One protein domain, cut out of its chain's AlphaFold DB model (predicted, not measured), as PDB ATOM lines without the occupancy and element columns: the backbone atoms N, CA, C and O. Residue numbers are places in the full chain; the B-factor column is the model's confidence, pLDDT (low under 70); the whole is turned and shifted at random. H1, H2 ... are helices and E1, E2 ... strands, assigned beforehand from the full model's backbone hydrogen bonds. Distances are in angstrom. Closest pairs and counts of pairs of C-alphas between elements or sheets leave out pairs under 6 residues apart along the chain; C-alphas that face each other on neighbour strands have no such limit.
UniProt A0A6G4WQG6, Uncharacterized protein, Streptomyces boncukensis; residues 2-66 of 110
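Overview. This is residues 2 to 66 of the 110 residues of an uncharacterized protein of Streptomyces boncukensis (UniProt A0A6G4WQG6). The domain is a long, loose body with a two-stranded antiparallel ribbon, E1 and E2, in its middle, a helix, H1, at one end, and a patch of loops with two very short helices, H2 and H3, at the other. From E1 the backbone runs out to H1 and folds back through a long link to E2, beside E1; residues 43 to 66 then make the other end. The printed part has 65 residues, with three named helices and two named strands in the order E1, H1, E2, H2, H3; the class is mixed, helices and strands, with 31 residues, under half, in named elements. The whole is loose, with a radius of gyration of the C-alphas of 15.6 A, and elongated, with spans of 44 by 23 by 15 A.

Along the chain. Strand E1 holds residues 5 to 10, 16.7 A from first to last C-alpha, and begins at C-alpha 5 (363.958, 321.909, 285.938). Strand E2 holds residues 36 to 42 and is 17.4 A long, ending at C-alpha 42 (360.226, 324.564, 285.971). H1, the longest helix, holds residues 15 to 24 and is 14.3 A long. H2 holds residues 49 to 52, 5.5 A, and H3 holds residues 63 to 66, 5.8 A, ending at C-alpha 66 (350.845, 331.778, 282.582).

Arrangement. E1 and E2 are antiparallel neighbours, with 151 degrees between their N-to-C directions. The C-alphas of Val 7 and Val 40 face each other at 4.5 A. Across the pair, N 6 and O 41 are within hydrogen-bond range at 2.8 A, and so are N 8 and O 39 at 2.8 A. The closest C-alphas of E2 and H2 are those of Tyr 41 and Tyr 49, 5.1 A apart. Those of E1 and H2 are Trp 5 and Tyr 49, at 7.8 A. H3 is apart from E1, E2, H1 and H2, and H1 is apart from H2. In H1 every O i to N i+4 pair is within hydrogen-bond range; H2 and H3, with 4 residues each, are too short for such a pair, and each has its 1 O i to N i+3 pair within range.

Size, cuts and confidence. The two C-alphas farthest apart are those of Arg 16, in H1, and Ile 61, in the link from H2 to H3, at 43.9 A. The C-alphas of the first and last printed residues, Ser 2 and Leu 66, are 17.9 A apart. The printed part has no cut. The link from H1 to E2, 11 residues, is long; that from E1 to H1, 4 residues, is tight, and those from E2 to H2 and from H2 to H3 are short. The mean pLDDT of the printed part is 89.7 and no printed residue is under 70; the mean of H3 is 75.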
ATOM      1  N   SER A   2     356.041 314.700 284.859       85.06
ATOM      2  CA  SER A   2     357.272 315.294 285.424       85.06
ATOM      3  C   SER A   2     357.523 316.755 285.022       85.06
ATOM      4  O   SER A   2     357.248 317.145 283.884       85.06
ATOM      5  N   HIS A   3     358.093 317.532 285.946       91.50
ATOM      6  CA  HIS A   3     358.648 318.864 285.697       91.50
ATOM      7  C   HIS A   3     359.997 318.798 284.958       91.50
ATOM      8  O   HIS A   3     360.787 317.879 285.170       91.50
ATOM      9  N   SER A   4     360.271 319.804 284.123       93.75
ATOM     10  CA  SER A   4     361.589 320.062 283.524       93.75
ATOM     11  C   SER A   4     362.276 321.199 284.282       93.75
ATOM     12  O   SER A   4     361.806 322.331 284.209       93.75
ATOM     13  N   TRP A   5     363.328 320.920 285.052       94.56
ATOM     14  CA  TRP A   5     363.958 321.909 285.938       94.56
ATOM     15  C   TRP A   5     365.060 322.706 285.236       94.56
ATOM     16  O   TRP A   5     365.887 322.142 284.519       94.56
ATOM     17  N   VAL A   6     365.084 324.016 285.469       95.50
ATOM     18  CA  VAL A   6     366.093 324.956 284.968       95.50
ATOM     19  C   VAL A   6     366.604 325.779 286.140       95.50
ATOM     20  O   VAL A   6     365.835 326.160 287.021       95.50
ATOM     21  N   VAL A   7     367.904 326.053 286.134       95.88
ATOM     22  CA  VAL A   7     368.557 326.919 287.116       95.88
ATOM     23  C   VAL A   7     368.858 328.257 286.449       95.88
ATOM     24  O   VAL A   7     369.561 328.295 285.438       95.88
ATOM     25  N   ALA A   8     368.328 329.347 287.000       94.31
ATOM     26  CA  ALA A   8     368.848 330.684 286.751       94.31
ATOM     27  C   ALA A   8     370.077 330.896 287.633       94.31
ATOM     28  O   ALA A   8     370.048 330.631 288.836       94.31
ATOM     29  N   ALA A   9     371.160 331.356 287.026       94.06
ATOM     30  CA  ALA A   9     372.435 331.532 287.692       94.06
ATOM     31  C   ALA A   9     373.194 332.712 287.098       94.06
ATOM     32  O   ALA A   9     373.060 333.016 285.909       94.06
ATOM     33  N   GLU A  10     374.037 333.318 287.922       90.06
ATOM     34  CA  GLU A  10     375.025 334.295 287.492       90.06
ATOM     35  C   GLU A  10     376.397 333.634 287.386       90.06
ATOM     36  O   GLU A  10     376.790 332.804 288.208       90.06
ATOM     37  N   ILE A  11     377.127 333.986 286.329       91.06
ATOM     38  CA  ILE A  11     378.469 333.469 286.081       91.06
ATOM     39  C   ILE A  11     379.369 334.658 285.783       91.06
ATOM     40  O   ILE A  11     379.257 335.287 284.729       91.06
ATOM     41  N   GLN A  12     380.287 334.948 286.702       89.62
ATOM     42  CA  GLN A  12     381.335 335.922 286.451       89.62
ATOM     43  C   GLN A  12     382.342 335.337 285.455       89.62
ATOM     44  O   GLN A  12     382.864 334.236 285.646       89.62
ATOM     45  N   VAL A  13     382.600 336.074 284.377       90.38
ATOM     46  CA  VAL A  13     383.477 335.646 283.284       90.38
ATOM     47  C   VAL A  13     384.460 336.745 282.899       90.38
ATOM     48  O   VAL A  13     384.221 337.930 283.121       90.38
ATOM     49  N   GLU A  14     385.576 336.349 282.292       92.62
ATOM     50  CA  GLU A  14     386.554 337.283 281.739       92.62
ATOM     51  C   GLU A  14     386.000 338.040 280.516       92.62
ATOM     52  O   GLU A  14     385.166 337.492 279.782       92.62
ATOM     53  N   PRO A  15     386.522 339.246 280.200       95.62
ATOM     54  CA  PRO A  15     386.051 340.053 279.068       95.62
ATOM     55  C   PRO A  15     386.036 339.308 277.726       95.62
ATOM     56  O   PRO A  15     385.143 339.501 276.901       95.62
ATOM     57  N   ARG A  16     386.997 338.400 277.514       93.56
ATOM     58  CA  ARG A  16     387.063 337.569 276.305       93.56
ATOM     59  C   ARG A  16     385.866 336.623 276.182       93.56
ATOM     60  O   ARG A  16     385.326 336.464 275.090       93.56
ATOM     61  N   ILE A  17     385.468 335.982 277.278       93.50
ATOM     62  CA  ILE A  17     384.326 335.060 277.297       93.50
ATOM     63  C   ILE A  17     383.024 335.855 277.195       93.50
ATOM     64  O   ILE A  17     382.147 335.447 276.438       93.50
ATOM     65  N   ALA A  18     382.934 337.006 277.869       94.25
ATOM     66  CA  ALA A  18     381.783 337.905 277.769       94.25
ATOM     67  C   ALA A  18     381.500 338.303 276.310       94.25
ATOM     68  O   ALA A  18     380.376 338.155 275.841       94.25
ATOM     69  N   SER A  19     382.534 338.705 275.561       95.81
ATOM     70  CA  SER A  19     382.400 339.043 274.138       95.81
ATOM     71  C   SER A  19     381.899 337.867 273.285       95.81
ATOM     72  O   SER A  19     381.060 338.050 272.404       95.81
ATOM     73  N   ILE A  20     382.371 336.642 273.550       94.94
ATOM     74  CA  ILE A  20     381.909 335.443 272.831       94.94
ATOM     75  C   ILE A  20     380.456 335.119 273.185       94.94
ATOM     76  O   ILE A  20     379.679 334.773 272.292       94.94
ATOM     77  N   ALA A  21     380.103 335.208 274.469       94.50
ATOM     78  CA  ALA A  21     378.764 334.924 274.964       94.50
ATOM     79  C   ALA A  21     377.734 335.899 274.385       94.50
ATOM     80  O   ALA A  21     376.675 335.450 273.960       94.50
ATOM     81  N   ASP A  22     378.067 337.187 274.296       94.88
ATOM     82  CA  ASP A  22     377.211 338.210 273.687       94.88
ATOM     83  C   ASP A  22     377.009 337.955 272.183       94.88
ATOM     84  O   ASP A  22     375.883 337.899 271.695       94.88
ATOM     85  N   PHE A  23     378.091 337.663 271.451       95.81
ATOM     86  CA  PHE A  23     378.010 337.416 270.009       95.81
ATOM     87  C   PHE A  23     377.295 336.101 269.643       95.81
ATOM     88  O   PHE A  23     376.591 336.039 268.634       95.81
ATOM     89  N   ARG A  24     377.493 335.021 270.414       95.75
ATOM     90  CA  ARG A  24     376.960 333.675 270.097       95.75
ATOM     91  C   ARG A  24     375.735 333.270 270.913       95.75
ATOM     92  O   ARG A  24     375.182 332.199 270.661       95.75
ATOM     93  N   GLY A  25     375.368 334.038 271.935       93.69
ATOM     94  CA  GLY A  25     374.355 333.656 272.924       93.69
ATOM     95  C   GLY A  25     374.729 332.433 273.775       93.69
ATOM     96  O   GLY A  25     373.867 331.859 274.435       93.69
ATOM     97  N   SER A  26     375.984 331.968 273.728       92.06
ATOM     98  CA  SER A  26     376.457 330.795 274.472       92.06
ATOM     99  C   SER A  26     377.975 330.810 274.654       92.06
ATOM    100  O   SER A  26     378.715 331.388 273.854       92.06
ATOM    101  N   PHE A  27     378.456 330.142 275.700       93.25
ATOM    102  CA  PHE A  27     379.881 329.964 275.966       93.25
ATOM    103  C   PHE A  27     380.133 328.645 276.705       93.25
ATOM    104  O   PHE A  27     379.208 327.997 277.190       93.25
ATOM    105  N   LYS A  28     381.401 328.230 276.768       91.00
ATOM    106  CA  LYS A  28     381.824 327.063 277.549       91.00
ATOM    107  C   LYS A  28     382.370 327.543 278.889       91.00
ATOM    108  O   LYS A  28     383.311 328.332 278.903       91.00
ATOM    109  N   ALA A  29     381.784 327.067 279.983       87.88
ATOM    110  CA  ALA A  29     382.317 327.281 281.323       87.88
ATOM    111  C   ALA A  29     383.593 326.451 281.549       87.88
ATOM    112  O   ALA A  29     383.839 325.464 280.845       87.88
ATOM    113  N   VAL A  30     384.402 326.847 282.533       86.88
ATOM    114  CA  VAL A  30     385.603 326.092 282.919       86.88
ATOM    115  C   VAL A  30     385.181 324.802 283.626       86.88
ATOM    116  O   VAL A  30     384.239 324.790 284.420       86.88
ATOM    117  N   ALA A  31     385.867 323.694 283.340       89.25
ATOM    118  CA  ALA A  31     385.582 322.421 283.995       89.25
ATOM    119  C   ALA A  31     385.745 322.550 285.520       89.25
ATOM    120  O   ALA A  31     386.759 323.052 286.000       89.25
ATOM    121  N   GLY A  32     384.741 322.101 286.277       86.12
ATOM    122  CA  GLY A  32     384.738 322.188 287.742       86.12
ATOM    123  C   GLY A  32     384.375 323.563 288.310       86.12
ATOM    124  O   GLY A  32     384.391 323.727 289.528       86.12
ATOM    125  N   GLN A  33     384.020 324.544 287.473       87.81
ATOM    126  CA  GLN A  33     383.526 325.831 287.951       87.81
ATOM    127  C   GLN A  33     382.226 325.638 288.738       87.81
ATOM    128  O   GLN A  33     381.237 325.112 288.226       87.81
ATOM    129  N   ARG A  34     382.228 326.081 289.998       87.50
ATOM    130  CA  ARG A  34     381.018 326.151 290.813       87.50
ATOM    131  C   ARG A  34     380.181 327.338 290.338       87.50
ATOM    132  O   ARG A  34     380.704 328.440 290.211       87.50
ATOM    133  N   ILE A  35     378.903 327.094 290.076       91.19
ATOM    134  CA  ILE A  35     377.937 328.106 289.641       91.19
ATOM    135  C   ILE A  35     376.903 328.261 290.754       91.19
ATOM    136  O   ILE A  35     376.364 327.261 291.236       91.19
ATOM    137  N   GLU A  36     376.658 329.495 291.181       91.50
ATOM    138  CA  GLU A  36     375.661 329.794 292.205       91.50
ATOM    139  C   GLU A  36     374.268 329.871 291.577       91.50
ATOM    140  O   GLU A  36     374.050 330.557 290.578       91.50
ATOM    141  N   ALA A  37     373.329 329.120 292.148       92.81
ATOM    142  CA  ALA A  37     371.938 329.134 291.726       92.81
ATOM    143  C   ALA A  37     371.228 330.325 292.375       92.81
ATOM    144  O   ALA A  37     371.175 330.410 293.600       92.81
ATOM    145  N   LEU A  38     370.661 331.206 291.555       93.00
ATOM    146  CA  LEU A  38     369.777 332.274 292.020       93.00
ATOM    147  C   LEU A  38     368.361 331.745 292.219       93.00
ATOM    148  O   LEU A  38     367.743 331.973 293.252       93.00
ATOM    149  N   GLU A  39     367.859 331.008 291.230       93.81
ATOM    150  CA  GLU A  39     366.510 330.460 291.249       93.81
ATOM    151  C   GLU A  39     366.480 329.118 290.519       93.81
ATOM    152  O   GLU A  39     367.132 328.934 289.489       93.81
ATOM    153  N   VAL A  40     365.698 328.171 291.037       96.19
ATOM    154  CA  VAL A  40     365.413 326.902 290.366       96.19
ATOM    155  C   VAL A  40     363.926 326.860 290.076       96.19
ATOM    156  O   VAL A  40     363.118 326.917 290.998       96.19
ATOM    157  N   TYR A  41     363.555 326.744 288.807       95.06
ATOM    158  CA  TYR A  41     362.157 326.769 288.388       95.06
ATOM    159  C   TYR A  41     361.887 325.757 287.281       95.06
ATOM    160  O   TYR A  41     362.796 325.243 286.620       95.06
ATOM    161  N   CYS A  42     360.613 325.436 287.069       93.88
ATOM    162  CA  CYS A  42     360.226 324.564 285.971       93.88
ATOM    163  C   CYS A  42     360.189 325.334 284.642       93.88
ATOM    164  O   CYS A  42     359.490 326.336 284.521       93.88
ATOM    165  N   ARG A  43     360.880 324.843 283.607       91.69
ATOM    166  CA  ARG A  43     360.878 325.425 282.255       91.69
ATOM    167  C   ARG A  43     359.474 325.605 281.684       91.69
ATOM    168  O   ARG A  43     359.242 326.571 280.960       91.69
ATOM    169  N   ASP A  44     358.598 324.655 281.996       89.88
ATOM    170  CA  ASP A  44     357.271 324.542 281.405       89.88
ATOM    171  C   ASP A  44     356.294 325.467 282.146       89.88
ATOM    172  O   ASP A  44     355.902 326.490 281.600       89.88
ATOM    173  N   CYS A  45     355.985 325.187 283.419       90.00
ATOM    174  CA  CYS A  45     355.018 325.978 284.197       90.00
ATOM    175  C   CYS A  45     355.586 327.252 284.851       90.00
ATOM    176  O   CYS A  45     354.854 327.969 285.523       90.00
ATOM    177  N   ARG A  46     356.893 327.524 284.730       90.88
ATOM    178  CA  ARG A  46     357.592 328.696 285.309       90.88
ATOM    179  C   ARG A  46     357.479 328.880 286.826       90.88
ATOM    180  O   ARG A  46     357.949 329.888 287.335       90.88
ATOM    181  N   ARG A  47     356.927 327.905 287.553       91.31
ATOM    182  CA  ARG A  47     356.854 327.922 289.019       91.31
ATOM    183  C   ARG A  47     358.198 327.517 289.642       91.31
ATOM    184  O   ARG A  47     358.869 326.632 289.088       91.31
ATOM    185  N   PRO A  48     358.589 328.133 290.770       94.25
ATOM    186  CA  PRO A  48     359.822 327.807 291.478       94.25
ATOM    187  C   PRO A  48     359.745 326.410 292.103       94.25
ATOM    188  O   PRO A  48     358.671 325.922 292.452       94.25
ATOM    189  N   TYR A  49     360.895 325.754 292.246       93.81
ATOM    190  CA  TYR A  49     360.998 324.366 292.706       93.81
ATOM    191  C   TYR A  49     360.328 324.137 294.063       93.81
ATOM    192  O   TYR A  49     359.583 323.171 294.216       93.81
ATOM    193  N   ASP A  50     360.542 325.040 295.018       93.88
ATOM    194  CA  ASP A  50     360.047 324.884 296.389       93.88
ATOM    195  C   ASP A  50     358.516 324.918 296.486       93.88
ATOM    196  O   ASP A  50     357.949 324.330 297.403       93.88
ATOM    197  N   GLU A  51     357.835 325.538 295.520       91.19
ATOM    198  CA  GLU A  51     356.370 325.601 295.486       91.19
ATOM    199  C   GLU A  51     355.711 324.346 294.912       91.19
ATOM    200  O   GLU A  51     354.559 324.069 295.230       91.19
ATOM    201  N   VAL A  52     356.397 323.632 294.017       91.00
ATOM    202  CA  VAL A  52     355.811 322.531 293.225       91.00
ATOM    203  C   VAL A  52     356.505 321.193 293.446       91.00
ATOM    204  O   VAL A  52     356.195 320.195 292.793       91.00
ATOM    205  N   LYS A  53     357.470 321.130 294.365       90.69
ATOM    206  CA  LYS A  53     358.162 319.888 294.694       90.69
ATOM    207  C   LYS A  53     357.167 318.847 295.220       90.69
ATOM    208  O   LYS A  53     356.644 318.972 296.320       90.69
ATOM    209  N   GLY A  54     356.995 317.767 294.459       87.25
ATOM    210  CA  GLY A  54     356.077 316.672 294.792       87.25
ATOM    211  C   GLY A  54     354.705 316.786 294.126       87.25
ATOM    212  O   GLY A  54     353.915 315.850 294.230       87.25
ATOM    213  N   GLU A  55     354.448 317.879 293.408       88.94
ATOM    214  CA  GLU A  55     353.271 318.047 292.560       88.94
ATOM    215  C   GLU A  55     353.571 317.629 291.110       88.94
ATOM    216  O   GLU A  55     354.722 317.532 290.675       88.94
ATOM    217  N   ASP A  56     352.504 317.369 290.355       89.19
ATOM    218  CA  ASP A  56     352.576 317.134 288.916       89.19
ATOM    219  C   ASP A  56     352.564 318.465 288.145       89.19
ATOM    220  O   ASP A  56     351.905 319.435 288.525       89.19
ATOM    221  N   CYS A  57     353.263 318.509 287.008       88.38
ATOM    222  CA  CYS A  57     353.393 319.743 286.232       88.38
ATOM    223  C   CYS A  57     352.061 320.182 285.592       88.38
ATOM    224  O   CYS A  57     351.617 319.595 284.603       88.38
ATOM    225  N   ALA A  58     351.473 321.266 286.111       80.31
ATOM    226  CA  ALA A  58     350.196 321.820 285.653       80.31
ATOM    227  C   ALA A  58     350.195 322.298 284.188       80.31
ATOM    228  O   ALA A  58     349.164 322.205 283.533       80.31
ATOM    229  N   GLU A  59     351.335 322.730 283.636       77.31
ATOM    230  CA  GLU A  59     351.466 323.119 282.213       77.31
ATOM    231  C   GLU A  59     351.205 321.939 281.259       77.31
ATOM    232  O   GLU A  59     350.899 322.109 280.087       77.31
ATOM    233  N   LYS A  60     351.299 320.692 281.730       71.75
ATOM    234  CA  LYS A  60     350.907 319.538 280.903       71.75
ATOM    235  C   LYS A  60     349.389 319.324 280.875       71.75
ATOM    236  O   LYS A  60     348.918 318.500 280.095       71.75
ATOM    237  N   ILE A  61     348.650 320.052 281.713       77.06
ATOM    238  CA  ILE A  61     347.192 319.995 281.857       77.06
ATOM    239  C   ILE A  61     346.555 321.261 281.267       77.06
ATOM    240  O   ILE A  61     345.683 321.148 280.409       77.06
ATOM    241  N   ASP A  62     346.974 322.450 281.718       74.00
ATOM    242  CA  ASP A  62     346.454 323.742 281.254       74.00
ATOM    243  C   ASP A  62     347.424 324.913 281.538       74.00
ATOM    244  O   ASP A  62     347.835 325.164 282.677       74.00
ATOM    245  N   ASN A  63     347.724 325.699 280.500       72.75
ATOM    246  CA  ASN A  63     348.717 326.784 280.518       72.75
ATOM    247  C   ASN A  63     348.099 328.140 280.877       72.75
ATOM    248  O   ASN A  63     348.763 329.180 280.841       72.75
ATOM    249  N   ARG A  64     346.804 328.171 281.214       74.31
ATOM    250  CA  ARG A  64     346.090 329.410 281.563       74.31
ATOM    251  C   ARG A  64     346.722 330.186 282.709       74.31
ATOM    252  O   ARG A  64     346.607 331.405 282.728       74.31
ATOM    253  N   HIS A  65     347.405 329.508 283.626       75.38
ATOM    254  CA  HIS A  65     348.078 330.148 284.755       75.38
ATOM    255  C   HIS A  65     349.237 331.073 284.336       75.38
ATOM    256  O   HIS A  65     349.561 331.999 285.074       75.38
ATOM    257  N   LEU A  66     349.821 330.883 283.144       78.38
ATOM    258  CA  LEU A  66     350.845 331.778 282.582       78.38
ATOM    259  C   LEU A  66     350.260 332.986 281.842       78.38
ATOM    260  O   LEU A  66     350.973 333.930 281.497       78.38
TER     261      LEU A  66